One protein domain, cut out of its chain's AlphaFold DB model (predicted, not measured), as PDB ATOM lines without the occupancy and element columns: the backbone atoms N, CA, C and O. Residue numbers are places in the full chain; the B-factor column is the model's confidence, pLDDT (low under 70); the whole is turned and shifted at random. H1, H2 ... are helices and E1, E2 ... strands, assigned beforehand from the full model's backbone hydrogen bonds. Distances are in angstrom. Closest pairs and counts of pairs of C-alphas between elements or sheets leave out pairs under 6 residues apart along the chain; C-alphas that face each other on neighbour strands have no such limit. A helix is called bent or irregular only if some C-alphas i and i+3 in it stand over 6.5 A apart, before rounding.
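Overview. This is residues 16 to 131 of the 133 residues of an uncharacterized protein of Lachnospiraceae bacterium (UniProt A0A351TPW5). A ribbon of two short parallel strands, E1 and E2, lies in the middle, with the long helix H2 on one side and the short helix H6 on the other; H3 is at the ends of the strands. H4 and H5 lie beyond H3, H1 lies off by itself near where the strands begin, residues 26 to 31 stick out, and the grouping is open, no two helices touching. The printed part has 116 residues with six named helices and two named strands, in the order H1 E1 H2 E2 H3 H4 H5 H6, and its class is mostly helix. It is only just compact, close to loose, with a radius of gyration of the C-alphas of 15.8 A and spans of 40 by 36 by 28 A.

Arrangement. Begin at H1, residues 16 to 27, which is apart from E2, residues 67 to 71, and from each other helix. Next comes E1, residues 36 to 40, parallel to E2 at 21 degrees; look for N 37 and O 67, 2.8 A apart, and N 69 and O 37, also 2.8 A, within hydrogen-bond range. Between them is H2, residues 48 to 64, and E1, H2, E2 form a strand-helix-strand unit, two parallel neighbour strands with a helix between, with a right-handed crossover. The closest C-alphas of H2 and E2 are those of Cys 61 and Asp 67, 6.3 A. Then find H3, residues 75 to 80, whose C-alpha of Val 78 is 6.3 A from that of Phe 71, the closest pair with E2. H4, residues 86 to 98, is close to H3 but not clearly touching, the C-alphas of Glu 76 and Lys 89 being closest at 7.5 A, at a steep tilt of 54 degrees, the same way. H5, residues 101 to 104, is close to H4 but not clearly touching, with Phe 96 and Ile 102 closest, C-alphas 7.5 A apart. H6, residues 122 to 130, comes closest to E2 at the C-alphas of Ile 69 and Ile 122, 5.4 A. Every O i to N i+4 pair is within hydrogen-bond range in H1, H2, H3 and H6, and 7 of 9 are in H4; H5 is too short for such a pair.

Along the chain. Find C-alpha 16 at (19.115, 24.057, -35.454), where H1 begins; it runs 16.3 A. E1 is 13.3 A long and E2 13.6 A. H2 starts at C-alpha 48, (39.746, 5.554, -32.485), and runs 24.2 A. H3 spans 8.4 A, H4 19.3 A and H5 5.3 A; H4 is irregular, C-alphas 87 and 90 being 7.3 A apart. H6 spans 11.8 A and ends at C-alpha 130, (9.543, 7.648, -16.334).

Size, cuts and confidence. The two C-alphas farthest apart are those of Ile 30 and Lys 46, 44.6 A. The printed part has no cut. The link from H5 to H6, residues 105 to 121, is long. Mean pLDDT of the printed part is 91.0; residues 43 to 46 and 131 are under 70.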
ATOM      1  N   ASP A  16      20.540  24.282 -35.231       93.50
ATOM      2  CA  ASP A  16      19.115  24.057 -35.454       93.50
ATOM      3  C   ASP A  16      18.527  23.091 -34.419       93.50
ATOM      4  O   ASP A  16      17.521  23.434 -33.806       93.50
ATOM      5  N   VAL A  17      19.216  21.985 -34.124       92.31
ATOM      6  CA  VAL A  17      18.832  21.039 -33.059       92.31
ATOM      7  C   VAL A  17      18.779  21.738 -31.698       92.31
ATOM      8  O   VAL A  17      17.798  21.629 -30.968       92.31
ATOM      9  N   GLN A  18      19.786  22.551 -31.368       94.06
ATOM     10  CA  GLN A  18      19.798  23.312 -30.112       94.06
ATOM     11  C   GLN A  18      18.655  24.331 -30.025       94.06
ATOM     12  O   GLN A  18      18.067  24.528 -28.960       94.06
ATOM     13  N   LYS A  19      18.330  24.998 -31.139       95.50
ATOM     14  CA  LYS A  19      17.195  25.929 -31.201       95.50
ATOM     15  C   LYS A  19      15.869  25.209 -30.997       95.50
ATOM     16  O   LYS A  19      15.008  25.757 -30.314       95.50
ATOM     17  N   GLU A  20      15.717  24.024 -31.579       95.06
ATOM     18  CA  GLU A  20      14.531  23.186 -31.426       95.06
ATOM     19  C   GLU A  20      14.358  22.742 -29.972       95.06
ATOM     20  O   GLU A  20      13.319  23.030 -29.380       95.06
ATOM     21  N   ILE A  21      15.404  22.178 -29.358       94.31
ATOM     22  CA  ILE A  21      15.409  21.798 -27.936       94.31
ATOM     23  C   ILE A  21      15.010  22.989 -27.060       94.31
ATOM     24  O   ILE A  21      14.103  22.883 -26.234       94.31
ATOM     25  N   ALA A  22      15.635  24.152 -27.265       94.31
ATOM     26  CA  ALA A  22      15.329  25.348 -26.489       94.31
ATOM     27  C   ALA A  22      13.896  25.859 -26.733       94.31
ATOM     28  O   ALA A  22      13.275  26.414 -25.829       94.31
ATOM     29  N   GLY A  23      13.372  25.705 -27.951       95.56
ATOM     30  CA  GLY A  23      11.995  26.042 -28.300       95.56
ATOM     31  C   GLY A  23      10.984  25.158 -27.578       95.56
ATOM     32  O   GLY A  23      10.102  25.682 -26.903       95.56
ATOM     33  N   LEU A  24      11.158  23.837 -27.668       94.25
ATOM     34  CA  LEU A  24      10.298  22.845 -27.019       94.25
ATOM     35  C   LEU A  24      10.332  22.982 -25.493       94.25
ATOM     36  O   LEU A  24       9.280  23.035 -24.861       94.25
ATOM     37  N   THR A  25      11.525  23.156 -24.920       92.75
ATOM     38  CA  THR A  25      11.710  23.350 -23.473       92.75
ATOM     39  C   THR A  25      10.976  24.591 -22.965       92.75
ATOM     40  O   THR A  25      10.374  24.558 -21.901       92.75
ATOM     41  N   ARG A  26      10.980  25.698 -23.726       92.62
ATOM     42  CA  ARG A  26      10.229  26.911 -23.349       92.62
ATOM     43  C   ARG A  26       8.719  26.764 -23.525       92.62
ATOM     44  O   ARG A  26       7.970  27.420 -22.810       92.62
ATOM     45  N   ALA A  27       8.280  25.980 -24.508       93.75
ATOM     46  CA  ALA A  27       6.861  25.781 -24.789       93.75
ATOM     47  C   ALA A  27       6.174  24.921 -23.715       93.75
ATOM     48  O   ALA A  27       4.989  25.107 -23.447       93.75
ATOM     49  N   PHE A  28       6.913  24.005 -23.087       91.81
ATOM     50  CA  PHE A  28       6.411  23.175 -22.001       91.81
ATOM     51  C   PHE A  28       6.579  23.880 -20.649       91.81
ATOM     52  O   PHE A  28       7.656  23.905 -20.065       91.81
ATOM     53  N   THR A  29       5.498  24.484 -20.155       89.81
ATOM     54  CA  THR A  29       5.525  25.329 -18.947       89.81
ATOM     55  C   THR A  29       5.117  24.606 -17.662       89.81
ATOM     56  O   THR A  29       5.271  25.169 -16.579       89.81
ATOM     57  N   ILE A  30       4.590  23.381 -17.755       89.12
ATOM     58  CA  ILE A  30       4.071  22.620 -16.609       89.12
ATOM     59  C   ILE A  30       4.857  21.317 -16.463       89.12
ATOM     60  O   ILE A  30       4.513  20.313 -17.074       89.12
ATOM     61  N   GLY A  31       5.872  21.325 -15.600       85.69
ATOM     62  CA  GLY A  31       6.699  20.159 -15.291       85.69
ATOM     63  C   GLY A  31       8.135  20.298 -15.790       85.69
ATOM     64  O   GLY A  31       8.571  21.377 -16.185       85.69
ATOM     65  N   GLU A  32       8.879  19.197 -15.737       86.75
ATOM     66  CA  GLU A  32      10.269  19.135 -16.189       86.75
ATOM     67  C   GLU A  32      10.337  18.639 -17.640       86.75
ATOM     68  O   GLU A  32       9.686  17.660 -18.005       86.75
ATOM     69  N   THR A  33      11.148  19.305 -18.465       91.06
ATOM     70  CA  THR A  33      11.515  18.795 -19.792       91.06
ATOM     71  C   THR A  33      12.802  17.995 -19.663       91.06
ATOM     72  O   THR A  33      13.807  18.532 -19.202       91.06
ATOM     73  N   ARG A  34      12.800  16.743 -20.127       92.19
ATOM     74  CA  ARG A  34      14.017  15.936 -20.271       92.19
ATOM     75  C   ARG A  34      14.375  15.787 -21.742       92.19
ATOM     76  O   ARG A  34      13.500  15.575 -22.579       92.19
ATOM     77  N   VAL A  35      15.663  15.884 -22.050       94.38
ATOM     78  CA  VAL A  35      16.197  15.692 -23.402       94.38
ATOM     79  C   VAL A  35      17.045  14.434 -23.387       94.38
ATOM     80  O   VAL A  35      17.987  14.338 -22.602       94.38
ATOM     81  N   ILE A  36      16.712  13.488 -24.261       95.50
ATOM     82  CA  ILE A  36      17.407  12.208 -24.373       95.50
ATOM     83  C   ILE A  36      18.048  12.123 -25.758       95.50
ATOM     84  O   ILE A  36      17.357  12.203 -26.773       95.50
ATOM     85  N   TYR A  37      19.365  11.956 -25.800       94.75
ATOM     86  CA  TYR A  37      20.108  11.671 -27.022       94.75
ATOM     87  C   TYR A  37      20.213  10.161 -27.213       94.75
ATOM     88  O   TYR A  37      20.678   9.462 -26.321       94.75
ATOM     89  N   CYS A  38      19.815   9.666 -28.382       93.94
ATOM     90  CA  CYS A  38      19.948   8.262 -28.766       93.94
ATOM     91  C   CYS A  38      21.049   8.130 -29.820       93.94
ATOM     92  O   CYS A  38      20.954   8.774 -30.866       93.94
ATOM     93  N   ILE A  39      22.083   7.337 -29.540       91.00
ATOM     94  CA  ILE A  39      23.294   7.255 -30.365       91.00
ATOM     95  C   ILE A  39      23.660   5.799 -30.654       91.00
ATOM     96  O   ILE A  39      23.810   4.996 -29.734       91.00
ATOM     97  N   ASP A  40      23.872   5.490 -31.928       89.69
ATOM     98  CA  ASP A  40      24.503   4.252 -32.383       89.69
ATOM     99  C   ASP A  40      26.028   4.382 -32.232       89.69
ATOM    100  O   ASP A  40      26.604   5.405 -32.607       89.69
ATOM    101  N   THR A  41      26.708   3.390 -31.647       84.12
ATOM    102  CA  THR A  41      28.166   3.477 -31.415       84.12
ATOM    103  C   THR A  41      29.018   2.965 -32.585       84.12
ATOM    104  O   THR A  41      30.244   2.957 -32.477       84.12
ATOM    105  N   ASP A  42      28.401   2.509 -33.684       73.62
ATOM    106  CA  ASP A  42      29.023   2.228 -34.993       73.62
ATOM    107  C   ASP A  42      30.361   1.457 -34.946       73.62
ATOM    108  O   ASP A  42      31.324   1.745 -35.657       73.62
ATOM    109  N   GLY A  43      30.451   0.412 -34.121       68.50
ATOM    110  CA  GLY A  43      31.665  -0.409 -34.051       68.50
ATOM    111  C   GLY A  43      32.882   0.337 -33.490       68.50
ATOM    112  O   GLY A  43      33.992   0.109 -33.969       68.50
ATOM    113  N   TYR A  44      32.678   1.174 -32.467       67.31
ATOM    114  CA  TYR A  44      33.691   1.938 -31.714       67.31
ATOM    115  C   TYR A  44      34.987   1.181 -31.347       67.31
ATOM    116  O   TYR A  44      36.016   1.804 -31.101       67.31
ATOM    117  N   GLU A  45      34.968  -0.153 -31.298       65.38
ATOM    118  CA  GLU A  45      36.154  -0.989 -31.065       65.38
ATOM    119  C   GLU A  45      37.164  -0.949 -32.224       65.38
ATOM    120  O   GLU A  45      38.345  -1.234 -32.032       65.38
ATOM    121  N   LYS A  46      36.704  -0.626 -33.436       67.31
ATOM    122  CA  LYS A  46      37.490  -0.717 -34.674       67.31
ATOM    123  C   LYS A  46      38.093   0.615 -35.109       67.31
ATOM    124  O   LYS A  46      38.949   0.611 -35.990       67.31
ATOM    125  N   ASP A  47      37.675   1.722 -34.496       75.38
ATOM    126  CA  ASP A  47      38.100   3.064 -34.884       75.38
ATOM    127  C   ASP A  47      38.234   4.004 -33.675       75.38
ATOM    128  O   ASP A  47      37.295   4.241 -32.911       75.38
ATOM    129  N   ILE A  48      39.428   4.576 -33.527       79.44
ATOM    130  CA  ILE A  48      39.746   5.554 -32.485       79.44
ATOM    131  C   ILE A  48      38.920   6.837 -32.668       79.44
ATOM    132  O   ILE A  48      38.584   7.478 -31.671       79.44
ATOM    133  N   GLU A  49      38.585   7.222 -33.901       80.62
ATOM    134  CA  GLU A  49      37.770   8.405 -34.181       80.62
ATOM    135  C   GLU A  49      36.335   8.220 -33.685       80.62
ATOM    136  O   GLU A  49      35.838   9.085 -32.967       80.62
ATOM    137  N   HIS A  50      35.712   7.065 -33.948       80.44
ATOM    138  CA  HIS A  50      34.367   6.756 -33.444       80.44
ATOM    139  C   HIS A  50      34.315   6.726 -31.915       80.44
ATOM    140  O   HIS A  50      33.388   7.267 -31.311       80.44
ATOM    141  N   LYS A  51      35.350   6.180 -31.262       84.38
ATOM    142  CA  LYS A  51      35.458   6.239 -29.799       84.38
ATOM    143  C   LYS A  51      35.560   7.678 -29.281       84.38
ATOM    144  O   LYS A  51      34.867   8.034 -28.332       84.38
ATOM    145  N   ARG A  52      36.410   8.508 -29.897       87.12
ATOM    146  CA  ARG A  52      36.560   9.925 -29.519       87.12
ATOM    147  C   ARG A  52      35.263  10.702 -29.717       87.12
ATOM    148  O   ARG A  52      34.891  11.471 -28.839       87.12
ATOM    149  N   GLU A  53      34.571  10.485 -30.832       86.88
ATOM    150  CA  GLU A  53      33.280  11.117 -31.111       86.88
ATOM    151  C   GLU A  53      32.234  10.728 -30.058       86.88
ATOM    152  O   GLU A  53      31.554  11.599 -29.513       86.88
ATOM    153  N   PHE A  54      32.153   9.446 -29.699       88.56
ATOM    154  CA  PHE A  54      31.251   8.989 -28.645       88.56
ATOM    155  C   PHE A  54      31.587   9.606 -27.276       88.56
ATOM    156  O   PHE A  54      30.689  10.078 -26.573       88.56
ATOM    157  N   ASP A  55      32.871   9.693 -26.918       90.62
ATOM    158  CA  ASP A  55      33.320  10.364 -25.690       90.62
ATOM    159  C   ASP A  55      32.975  11.868 -25.684       90.62
ATOM    160  O   ASP A  55      32.606  12.422 -24.641       90.62
ATOM    161  N   GLU A  56      33.056  12.541 -26.839       92.25
ATOM    162  CA  GLU A  56      32.618  13.932 -27.004       92.25
ATOM    163  C   GLU A  56      31.106  14.082 -26.812       92.25
ATOM    164  O   GLU A  56      30.673  14.977 -26.080       92.25
ATOM    165  N   ILE A  57      30.299  13.196 -27.401       92.44
ATOM    166  CA  ILE A  57      28.838  13.204 -27.234       92.44
ATOM    167  C   ILE A  57      28.466  12.951 -25.772       92.44
ATOM    168  O   ILE A  57      27.628  13.661 -25.209       92.44
ATOM    169  N   ARG A  58      29.125  11.990 -25.119       93.12
ATOM    170  CA  ARG A  58      28.925  11.700 -23.697       93.12
ATOM    171  C   ARG A  58      29.245  12.909 -22.825       93.12
ATOM    172  O   ARG A  58      28.491  13.221 -21.902       93.12
ATOM    173  N   ARG A  59      30.346  13.609 -23.116       95.81
ATOM    174  CA  ARG A  59      30.703  14.853 -22.426       95.81
ATOM    175  C   ARG A  59      29.654  15.936 -22.652       95.81
ATOM    176  O   ARG A  59      29.220  16.542 -21.680       95.81
ATOM    177  N   TYR A  60      29.226  16.126 -23.896       95.12
ATOM    178  CA  TYR A  60      28.210  17.105 -24.263       95.12
ATOM    179  C   TYR A  60      26.888  16.873 -23.526       95.12
ATOM    180  O   TYR A  60      26.341  17.809 -22.949       95.12
ATOM    181  N   CYS A  61      26.400  15.628 -23.487       95.44
ATOM    182  CA  CYS A  61      25.167  15.292 -22.775       95.44
ATOM    183  C   CYS A  61      25.300  15.588 -21.278       95.44
ATOM    184  O   CYS A  61      24.452  16.263 -20.703       95.44
ATOM    185  N   ARG A  62      26.420  15.184 -20.665       95.69
ATOM    186  CA  ARG A  62      26.691  15.452 -19.248       95.69
ATOM    187  C   ARG A  62      26.741  16.947 -18.923       95.69
ATOM    188  O   ARG A  62      26.199  17.357 -17.907       95.69
ATOM    189  N   GLU A  63      27.403  17.751 -19.753       95.75
ATOM    190  CA  GLU A  63      27.515  19.203 -19.553       95.75
ATOM    191  C   GLU A  63      26.188  19.933 -19.801       95.75
ATOM    192  O   GLU A  63      25.905  20.928 -19.138       95.75
ATOM    193  N   GLY A  64      25.361  19.428 -20.723       93.06
ATOM    194  CA  GLY A  64      24.036  19.970 -21.028       93.06
ATOM    195  C   GLY A  64      22.912  19.504 -20.098       93.06
ATOM    196  O   GLY A  64      21.795  19.996 -20.228       93.06
ATOM    197  N   GLY A  65      23.178  18.567 -19.180       93.81
ATOM    198  CA  GLY A  65      22.137  17.938 -18.360       93.81
ATOM    199  C   GLY A  65      21.181  17.052 -19.168       93.81
ATOM    200  O   GLY A  65      20.022  16.898 -18.794       93.81
ATOM    201  N   TYR A  66      21.649  16.506 -20.292       95.06
ATOM    202  CA  TYR A  66      20.887  15.607 -21.151       95.06
ATOM    203  C   TYR A  66      21.160  14.149 -20.791       95.06
ATOM    204  O   TYR A  66      22.285  13.774 -20.450       95.06
ATOM    205  N   ASP A  67      20.142  13.311 -20.947       95.69
ATOM    206  CA  ASP A  67      20.285  11.869 -20.833       95.69
ATOM    207  C   ASP A  67      20.847  11.292 -22.143       95.69
ATOM    208  O   ASP A  67      20.564  11.788 -23.236       95.69
ATOM    209  N   LEU A  68      21.646  10.229 -22.048       95.56
ATOM    210  CA  LEU A  68      22.249   9.556 -23.201       95.56
ATOM    211  C   LEU A  68      21.857   8.081 -23.210       95.56
ATOM    212  O   LEU A  68      22.228   7.338 -22.302       95.56
ATOM    213  N   ILE A  69      21.175   7.660 -24.271       96.19
ATOM    214  CA  ILE A  69      20.969   6.263 -24.635       96.19
ATOM    215  C   ILE A  69      21.973   5.896 -25.721       96.19
ATOM    216  O   ILE A  69      22.072   6.577 -26.743       96.19
ATOM    217  N   TRP A  70      22.690   4.798 -25.522       94.56
ATOM    218  CA  TRP A  70      23.564   4.220 -26.535       94.56
ATOM    219  C   TRP A  70      23.039   2.864 -27.007       94.56
ATOM    220  O   TRP A  70      22.528   2.073 -26.213       94.56
ATOM    221  N   PHE A  71      23.196   2.587 -28.298       94.19
ATOM    222  CA  PHE A  71      22.997   1.269 -28.894       94.19
ATOM    223  C   PHE A  71      24.349   0.763 -29.381       94.19
ATOM    224  O   PHE A  71      24.989   1.390 -30.230       94.19
ATOM    225  N   CYS A  72      24.840  -0.333 -28.796       91.00
ATOM    226  CA  CYS A  72      26.149  -0.837 -29.177       91.00
ATOM    227  C   CYS A  72      26.113  -1.382 -30.609       91.00
ATOM    228  O   CYS A  72      25.400  -2.342 -30.881       91.00
ATOM    229  N   HIS A  73      26.937  -0.796 -31.483       87.75
ATOM    230  CA  HIS A  73      26.839  -0.881 -32.945       87.75
ATOM    231  C   HIS A  73      25.646  -0.109 -33.504       87.75
ATOM    232  O   HIS A  73      25.858   1.003 -33.964       87.75
ATOM    233  N   ASP A  74      24.444  -0.679 -33.469       89.38
ATOM    234  CA  ASP A  74      23.219  -0.060 -33.974       89.38
ATOM    235  C   ASP A  74      21.981  -0.641 -33.268       89.38
ATOM    236  O   ASP A  74      22.058  -1.633 -32.531       89.38
ATOM    237  N   VAL A  75      20.826   0.001 -33.460       91.75
ATOM    238  CA  VAL A  75      19.561  -0.428 -32.848       91.75
ATOM    239  C   VAL A  75      19.171  -1.855 -33.254       91.75
ATOM    240  O   VAL A  75      18.683  -2.618 -32.420       91.75
ATOM    241  N   GLU A  76      19.396  -2.275 -34.498       93.00
ATOM    242  CA  GLU A  76      19.046  -3.631 -34.916       93.00
ATOM    243  C   GLU A  76      19.930  -4.691 -34.249       93.00
ATOM    244  O   GLU A  76      19.420  -5.723 -33.813       93.00
ATOM    245  N   ASP A  77      21.227  -4.433 -34.114       91.88
ATOM    246  CA  ASP A  77      22.205  -5.300 -33.458       91.88
ATOM    247  C   ASP A  77      21.839  -5.506 -31.977       91.88
ATOM    248  O   ASP A  77      21.851  -6.643 -31.499       91.88
ATOM    249  N   VAL A  78      21.380  -4.454 -31.284       94.06
ATOM    250  CA  VAL A  78      20.865  -4.542 -29.904       94.06
ATOM    251  C   VAL A  78      19.565  -5.345 -29.817       94.06
ATOM    252  O   VAL A  78      19.445  -6.241 -28.981       94.06
ATOM    253  N   TYR A  79      18.578  -5.044 -30.663       94.62
ATOM    254  CA  TYR A  79      17.235  -5.619 -30.528       94.62
ATOM    255  C   TYR A  79      17.087  -7.020 -31.134       94.62
ATOM    256  O   TYR A  79      16.240  -7.800 -30.698       94.62
ATOM    257  N   LEU A  80      17.892  -7.353 -32.143       93.62
ATOM    258  CA  LEU A  80      17.841  -8.632 -32.855       93.62
ATOM    259  C   LEU A  80      19.039  -9.533 -32.546       93.62
ATOM    260  O   LEU A  80      19.031 -10.695 -32.956       93.62
ATOM    261  N   GLY A  81      20.061  -9.027 -31.845       91.44
ATOM    262  CA  GLY A  81      21.265  -9.785 -31.499       91.44
ATOM    263  C   GLY A  81      22.131 -10.144 -32.710       91.44
ATOM    264  O   GLY A  81      22.880 -11.119 -32.666       91.44
ATOM    265  N   ARG A  82      21.974  -9.428 -33.830       92.00
ATOM    266  CA  ARG A  82      22.724  -9.646 -35.072       92.00
ATOM    267  C   ARG A  82      22.703  -8.398 -35.943       92.00
ATOM    268  O   ARG A  82      21.709  -7.680 -35.970       92.00
ATOM    269  N   ARG A  83      23.745  -8.223 -36.756       90.31
ATOM    270  CA  ARG A  83      23.783  -7.168 -37.776       90.31
ATOM    271  C   ARG A  83      22.745  -7.408 -38.864       90.31
ATOM    272  O   ARG A  83      22.627  -8.520 -39.387       90.31
ATOM    273  N   ILE A  84      22.055  -6.339 -39.243       93.25
ATOM    274  CA  ILE A  84      21.071  -6.323 -40.324       93.25
ATOM    275  C   ILE A  84      21.571  -5.397 -41.428       93.25
ATOM    276  O   ILE A  84      21.986  -4.272 -41.167       93.25
ATOM    277  N   SER A  85      21.536  -5.864 -42.676       93.00
ATOM    278  CA  SER A  85      21.850  -5.007 -43.821       93.00
ATOM    279  C   SER A  85      20.783  -3.930 -43.990       93.00
ATOM    280  O   SER A  85      19.601  -4.191 -43.774       93.00
ATOM    281  N   ASP A  86      21.165  -2.751 -44.475       90.25
ATOM    282  CA  ASP A  86      20.232  -1.625 -44.632       90.25
ATOM    283  C   ASP A  86      18.992  -1.975 -45.470       90.25
ATOM    284  O   ASP A  86      17.876  -1.582 -45.136       90.25
ATOM    285  N   SER A  87      19.161  -2.803 -46.504       95.25
ATOM    286  CA  SER A  87      18.064  -3.302 -47.345       95.25
ATOM    287  C   SER A  87      17.027  -4.146 -46.593       95.25
ATOM    288  O   SER A  87      15.885  -4.243 -47.037       95.25
ATOM    289  N   ALA A  88      17.403  -4.756 -45.467       95.06
ATOM    290  CA  ALA A  88      16.555  -5.642 -44.678       95.06
ATOM    291  C   ALA A  88      15.973  -4.966 -43.425       95.06
ATOM    292  O   ALA A  88      14.995  -5.479 -42.877       95.06
ATOM    293  N   LYS A  89      16.503  -3.810 -42.992       93.81
ATOM    294  CA  LYS A  89      16.092  -3.125 -41.747       93.81
ATOM    295  C   LYS A  89      14.583  -2.895 -41.663       93.81
ATOM    296  O   LYS A  89      13.956  -3.247 -40.668       93.81
ATOM    297  N   VAL A  90      13.969  -2.403 -42.742       95.56
ATOM    298  CA  VAL A  90      12.517  -2.142 -42.792       95.56
ATOM    299  C   VAL A  90      11.702  -3.427 -42.609       95.56
ATOM    300  O   VAL A  90      10.734  -3.457 -41.845       95.56
ATOM    301  N   GLN A  91      12.095  -4.504 -43.290       96.75
ATOM    302  CA  GLN A  91      11.408  -5.790 -43.203       96.75
ATOM    303  C   GLN A  91      11.556  -6.411 -41.808       96.75
ATOM    304  O   GLN A  91      10.579  -6.927 -41.257       96.75
ATOM    305  N   GLU A  92      12.757  -6.357 -41.236       96.62
ATOM    306  CA  GLU A  92      13.053  -6.895 -39.908       96.62
ATOM    307  C   GLU A  92      12.331  -6.107 -38.812       96.62
ATOM    308  O   GLU A  92      11.696  -6.718 -37.955       96.62
ATOM    309  N   ALA A  93      12.293  -4.774 -38.887       95.12
ATOM    310  CA  ALA A  93      11.528  -3.939 -37.961       95.12
ATOM    311  C   ALA A  93      10.022  -4.264 -38.005       95.12
ATOM    312  O   ALA A  93       9.369  -4.432 -36.968       95.12
ATOM    313  N   ALA A  94       9.462  -4.438 -39.206       96.62
ATOM    314  CA  ALA A  94       8.069  -4.847 -39.368       96.62
ATOM    315  C   ALA A  94       7.808  -6.251 -38.790       96.62
ATOM    316  O   ALA A  94       6.764  -6.495 -38.175       96.62
ATOM    317  N   ALA A  95       8.747  -7.185 -38.968       96.88
ATOM    318  CA  ALA A  95       8.662  -8.525 -38.395       96.88
ATOM    319  C   ALA A  95       8.782  -8.512 -36.864       96.88
ATOM    320  O   ALA A  95       8.006  -9.207 -36.207       96.88
ATOM    321  N   PHE A  96       9.687  -7.704 -36.308       96.06
ATOM    322  CA  PHE A  96       9.889  -7.520 -34.872       96.06
ATOM    323  C   PHE A  96       8.593  -7.064 -34.194       96.06
ATOM    324  O   PHE A  96       8.120  -7.711 -33.257       96.06
ATOM    325  N   LYS A  97       7.958  -6.015 -34.739       96.38
ATOM    326  CA  LYS A  97       6.675  -5.498 -34.242       96.38
ATOM    327  C   LYS A  97       5.559  -6.536 -34.357       96.38
ATOM    328  O   LYS A  97       4.862  -6.794 -33.380       96.38
ATOM    329  N   ARG A  98       5.398  -7.164 -35.530       97.50
ATOM    330  CA  ARG A  98       4.341  -8.166 -35.772       97.50
ATOM    331  C   ARG A  98       4.447  -9.366 -34.830       97.50
ATOM    332  O   ARG A  98       3.428  -9.894 -34.407       97.50
ATOM    333  N   LYS A  99       5.672  -9.798 -34.523       96.56
ATOM    334  CA  LYS A  99       5.950 -10.942 -33.647       96.56
ATOM    335  C   LYS A  99       6.031 -10.570 -32.161       96.56
ATOM    336  O   LYS A  99       6.319 -11.454 -31.369       96.56
ATOM    337  N   ARG A 100       5.812  -9.299 -31.788       95.69
ATOM    338  CA  ARG A 100       5.926  -8.798 -30.402       95.69
ATOM    339  C   ARG A 100       7.267  -9.151 -29.745       95.69
ATOM    340  O   ARG A 100       7.337  -9.403 -28.549       95.69
ATOM    341  N   LYS A 101       8.354  -9.125 -30.523       94.81
ATOM    342  CA  LYS A 101       9.681  -9.582 -30.076       94.81
ATOM    343  C   LYS A 101      10.241  -8.814 -28.878       94.81
ATOM    344  O   LYS A 101      11.074  -9.361 -28.171       94.81
ATOM    345  N   ILE A 102       9.741  -7.605 -28.620       92.75
ATOM    346  CA  ILE A 102      10.057  -6.824 -27.419       92.75
ATOM    347  C   ILE A 102       9.760  -7.581 -26.115       92.75
ATOM    348  O   ILE A 102      10.477  -7.408 -25.141       92.75
ATOM    349  N   GLU A 103       8.743  -8.446 -26.103       93.81
ATOM    350  CA  GLU A 103       8.346  -9.229 -24.920       93.81
ATOM    351  C   GLU A 103       9.266 -10.418 -24.651       93.81
ATOM    352  O   GLU A 103       9.295 -10.936 -23.541       93.81
ATOM    353  N   GLU A 104      10.018 -10.848 -25.660       92.06
ATOM    354  CA  GLU A 104      10.988 -11.936 -25.554       92.06
ATOM    355  C   GLU A 104      12.406 -11.417 -25.263       92.06
ATOM    356  O   GLU A 104      13.348 -12.205 -25.189       92.06
ATOM    357  N   MET A 105      12.585 -10.097 -25.165       89.75
ATOM    358  CA  MET A 105      13.905  -9.514 -24.983       89.75
ATOM    359  C   MET A 105      14.447  -9.754 -23.583       89.75
ATOM    360  O   MET A 105      13.758  -9.603 -22.576       89.75
ATOM    361  N   ASP A 106      15.738 -10.054 -23.547       90.88
ATOM    362  CA  ASP A 106      16.517 -10.107 -22.323       90.88
ATOM    363  C   ASP A 106      16.757  -8.682 -21.804       90.88
ATOM    364  O   ASP A 106      17.529  -7.915 -22.390       90.88
ATOM    365  N   LEU A 107      16.060  -8.320 -20.724       91.81
ATOM    366  CA  LEU A 107      16.150  -6.994 -20.112       91.81
ATOM    367  C   LEU A 107      17.567  -6.670 -19.636       91.81
ATOM    368  O   LEU A 107      17.953  -5.505 -19.715       91.81
ATOM    369  N   ASP A 108      18.360  -7.669 -19.238       93.00
ATOM    370  CA  ASP A 108      19.721  -7.452 -18.737       93.00
ATOM    371  C   ASP A 108      20.624  -6.829 -19.814       93.00
ATOM    372  O   ASP A 108      21.517  -6.025 -19.523       93.00
ATOM    373  N   LYS A 109      20.348  -7.126 -21.092       93.75
ATOM    374  CA  LYS A 109      21.043  -6.512 -22.233       93.75
ATOM    375  C   LYS A 109      20.671  -5.047 -22.440       93.75
ATOM    376  O   LYS A 109      21.440  -4.318 -23.057       93.75
ATOM    377  N   LEU A 110      19.517  -4.610 -21.942       95.38
ATOM    378  CA  LEU A 110      19.012  -3.241 -22.078       95.38
ATOM    379  C   LEU A 110      19.241  -2.379 -20.822       95.38
ATOM    380  O   LEU A 110      19.004  -1.168 -20.859       95.38
ATOM    381  N   THR A 111      19.707  -2.985 -19.729       95.38
ATOM    382  CA  THR A 111      20.094  -2.333 -18.464       95.38
ATOM    383  C   THR A 111      21.615  -2.261 -18.281       95.38
ATOM    384  O   THR A 111      22.116  -2.117 -17.161       95.38
ATOM    385  N   CYS A 112      22.393  -2.386 -19.356       94.50
ATOM    386  CA  CYS A 112      23.850  -2.374 -19.271       94.50
ATOM    387  C   CYS A 112      24.389  -0.962 -18.979       94.50
ATOM    388  O   CYS A 112      23.902   0.031 -19.504       94.50
ATOM    389  N   ASN A 113      25.440  -0.871 -18.157       90.88
ATOM    390  CA  ASN A 113      26.129   0.393 -17.826       90.88
ATOM    391  C   ASN A 113      27.486   0.540 -18.527       90.88
ATOM    392  O   ASN A 113      28.235   1.482 -18.271       90.88
ATOM    393  N   THR A 114      27.838  -0.429 -19.364       88.81
ATOM    394  CA  THR A 114      29.087  -0.457 -20.118       88.81
ATOM    395  C   THR A 114      28.780  -0.962 -21.510       88.81
ATOM    396  O   THR A 114      28.046  -1.939 -21.659       88.81
ATOM    397  N   GLU A 115      29.359  -0.299 -22.498       88.00
ATOM    398  CA  GLU A 115      29.194  -0.588 -23.909       88.00
ATOM    399  C   GLU A 115      29.758  -1.983 -24.207       88.00
ATOM    400  O   GLU A 115      30.945  -2.256 -24.006       88.00
ATOM    401  N   LYS A 116      28.871  -2.893 -24.617       88.31
ATOM    402  CA  LYS A 116      29.182  -4.255 -25.065       88.31
ATOM    403  C   LYS A 116      28.283  -4.610 -26.238       88.31
ATOM    404  O   LYS A 116      27.141  -4.154 -26.304       88.31
ATOM    405  N   VAL A 117      28.762  -5.465 -27.135       87.75
ATOM    406  CA  VAL A 117      27.991  -5.919 -28.303       87.75
ATOM    407  C   VAL A 117      26.599  -6.423 -27.890       87.75
ATOM    408  O   VAL A 117      26.472  -7.117 -26.880       87.75
ATOM    409  N   HIS A 118      25.566  -6.073 -28.665       91.56
ATOM    410  CA  HIS A 118      24.153  -6.392 -28.409       91.56
ATOM    411  C   HIS A 118      23.546  -5.785 -27.134       91.56
ATOM    412  O   HIS A 118      22.521  -6.277 -26.660       91.56
ATOM    413  N   THR A 119      24.160  -4.755 -26.547       94.19
ATOM    414  CA  THR A 119      23.641  -4.130 -25.322       94.19
ATOM    415  C   THR A 119      23.299  -2.656 -25.504       94.19
ATOM    416  O   THR A 119      23.725  -2.002 -26.459       94.19
ATOM    417  N   SER A 120      22.500  -2.145 -24.574       96.38
ATOM    418  CA  SER A 120      22.121  -0.743 -24.434       96.38
ATOM    419  C   SER A 120      21.911  -0.417 -22.954       96.38
ATOM    420  O   SER A 120      21.715  -1.314 -22.131       96.38
ATOM    421  N   ASN A 121      21.918   0.869 -22.619       96.69
ATOM    422  CA  ASN A 121      21.489   1.390 -21.321       96.69
ATOM    423  C   ASN A 121      20.048   1.937 -21.330       96.69
ATOM    424  O   ASN A 121      19.649   2.597 -20.368       96.69
ATOM    425  N   ILE A 122      19.283   1.719 -22.409       96.19
ATOM    426  CA  ILE A 122      17.960   2.323 -22.616       96.19
ATOM    427  C   ILE A 122      17.018   2.153 -21.421       96.19
ATOM    428  O   ILE A 122      16.376   3.121 -21.023       96.19
ATOM    429  N   VAL A 123      16.955   0.970 -20.807       94.94
ATOM    430  CA  VAL A 123      16.045   0.740 -19.673       94.94
ATOM    431  C   VAL A 123      16.472   1.561 -18.459       94.94
ATOM    432  O   VAL A 123      15.619   2.181 -17.835       94.94
ATOM    433  N   ASN A 124      17.773   1.671 -18.176       94.56
ATOM    434  CA  ASN A 124      18.267   2.464 -17.044       94.56
ATOM    435  C   ASN A 124      17.908   3.947 -17.187       94.56
ATOM    436  O   ASN A 124      17.529   4.590 -16.209       94.56
ATOM    437  N   VAL A 125      18.021   4.490 -18.402       94.62
ATOM    438  CA  VAL A 125      17.673   5.890 -18.685       94.62
ATOM    439  C   VAL A 125      16.164   6.102 -18.605       94.62
ATOM    440  O   VAL A 125      15.699   7.046 -17.965       94.62
ATOM    441  N   LEU A 126      15.380   5.217 -19.224       92.88
ATOM    442  CA  LEU A 126      13.925   5.334 -19.212       92.88
ATOM    443  C   LEU A 126      13.346   5.159 -17.807       92.88
ATOM    444  O   LEU A 126      12.429   5.895 -17.457       92.88
ATOM    445  N   ASP A 127      13.888   4.264 -16.982       92.25
ATOM    446  CA  ASP A 127      13.432   4.079 -15.602       92.25
ATOM    447  C   ASP A 127      13.694   5.330 -14.741       92.25
ATOM    448  O   ASP A 127      12.866   5.673 -13.895       92.25
ATOM    449  N   GLN A 128      14.781   6.070 -15.003       89.31
ATOM    450  CA  GLN A 128      15.042   7.369 -14.366       89.31
ATOM    451  C   GLN A 128      14.068   8.456 -14.836       89.31
ATOM    452  O   GLN A 128      13.607   9.259 -14.029       89.31
ATOM    453  N   CYS A 129      13.740   8.481 -16.131       85.38
ATOM    454  CA  CYS A 129      12.867   9.502 -16.712       85.38
ATOM    455  C   CYS A 129      11.388   9.277 -16.387       85.38
ATOM    456  O   CYS A 129      10.638  10.230 -16.180       85.38
ATOM    457  N   LEU A 130      10.952   8.019 -16.404       82.69
ATOM    458  CA  LEU A 130       9.543   7.648 -16.334       82.69
ATOM    459  C   LEU A 130       9.108   7.210 -14.945       82.69
ATOM    460  O   LEU A 130       7.908   7.054 -14.766       82.69
ATOM    461  N   SER A 131      10.042   7.043 -13.993       64.69
ATOM    462  CA  SER A 131       9.819   6.556 -12.622       64.69
ATOM    463  C   SER A 131       8.616   5.616 -12.550       64.69
ATOM    464  O   SER A 131       7.512   6.069 -12.247       64.69
TER     465      SER A 131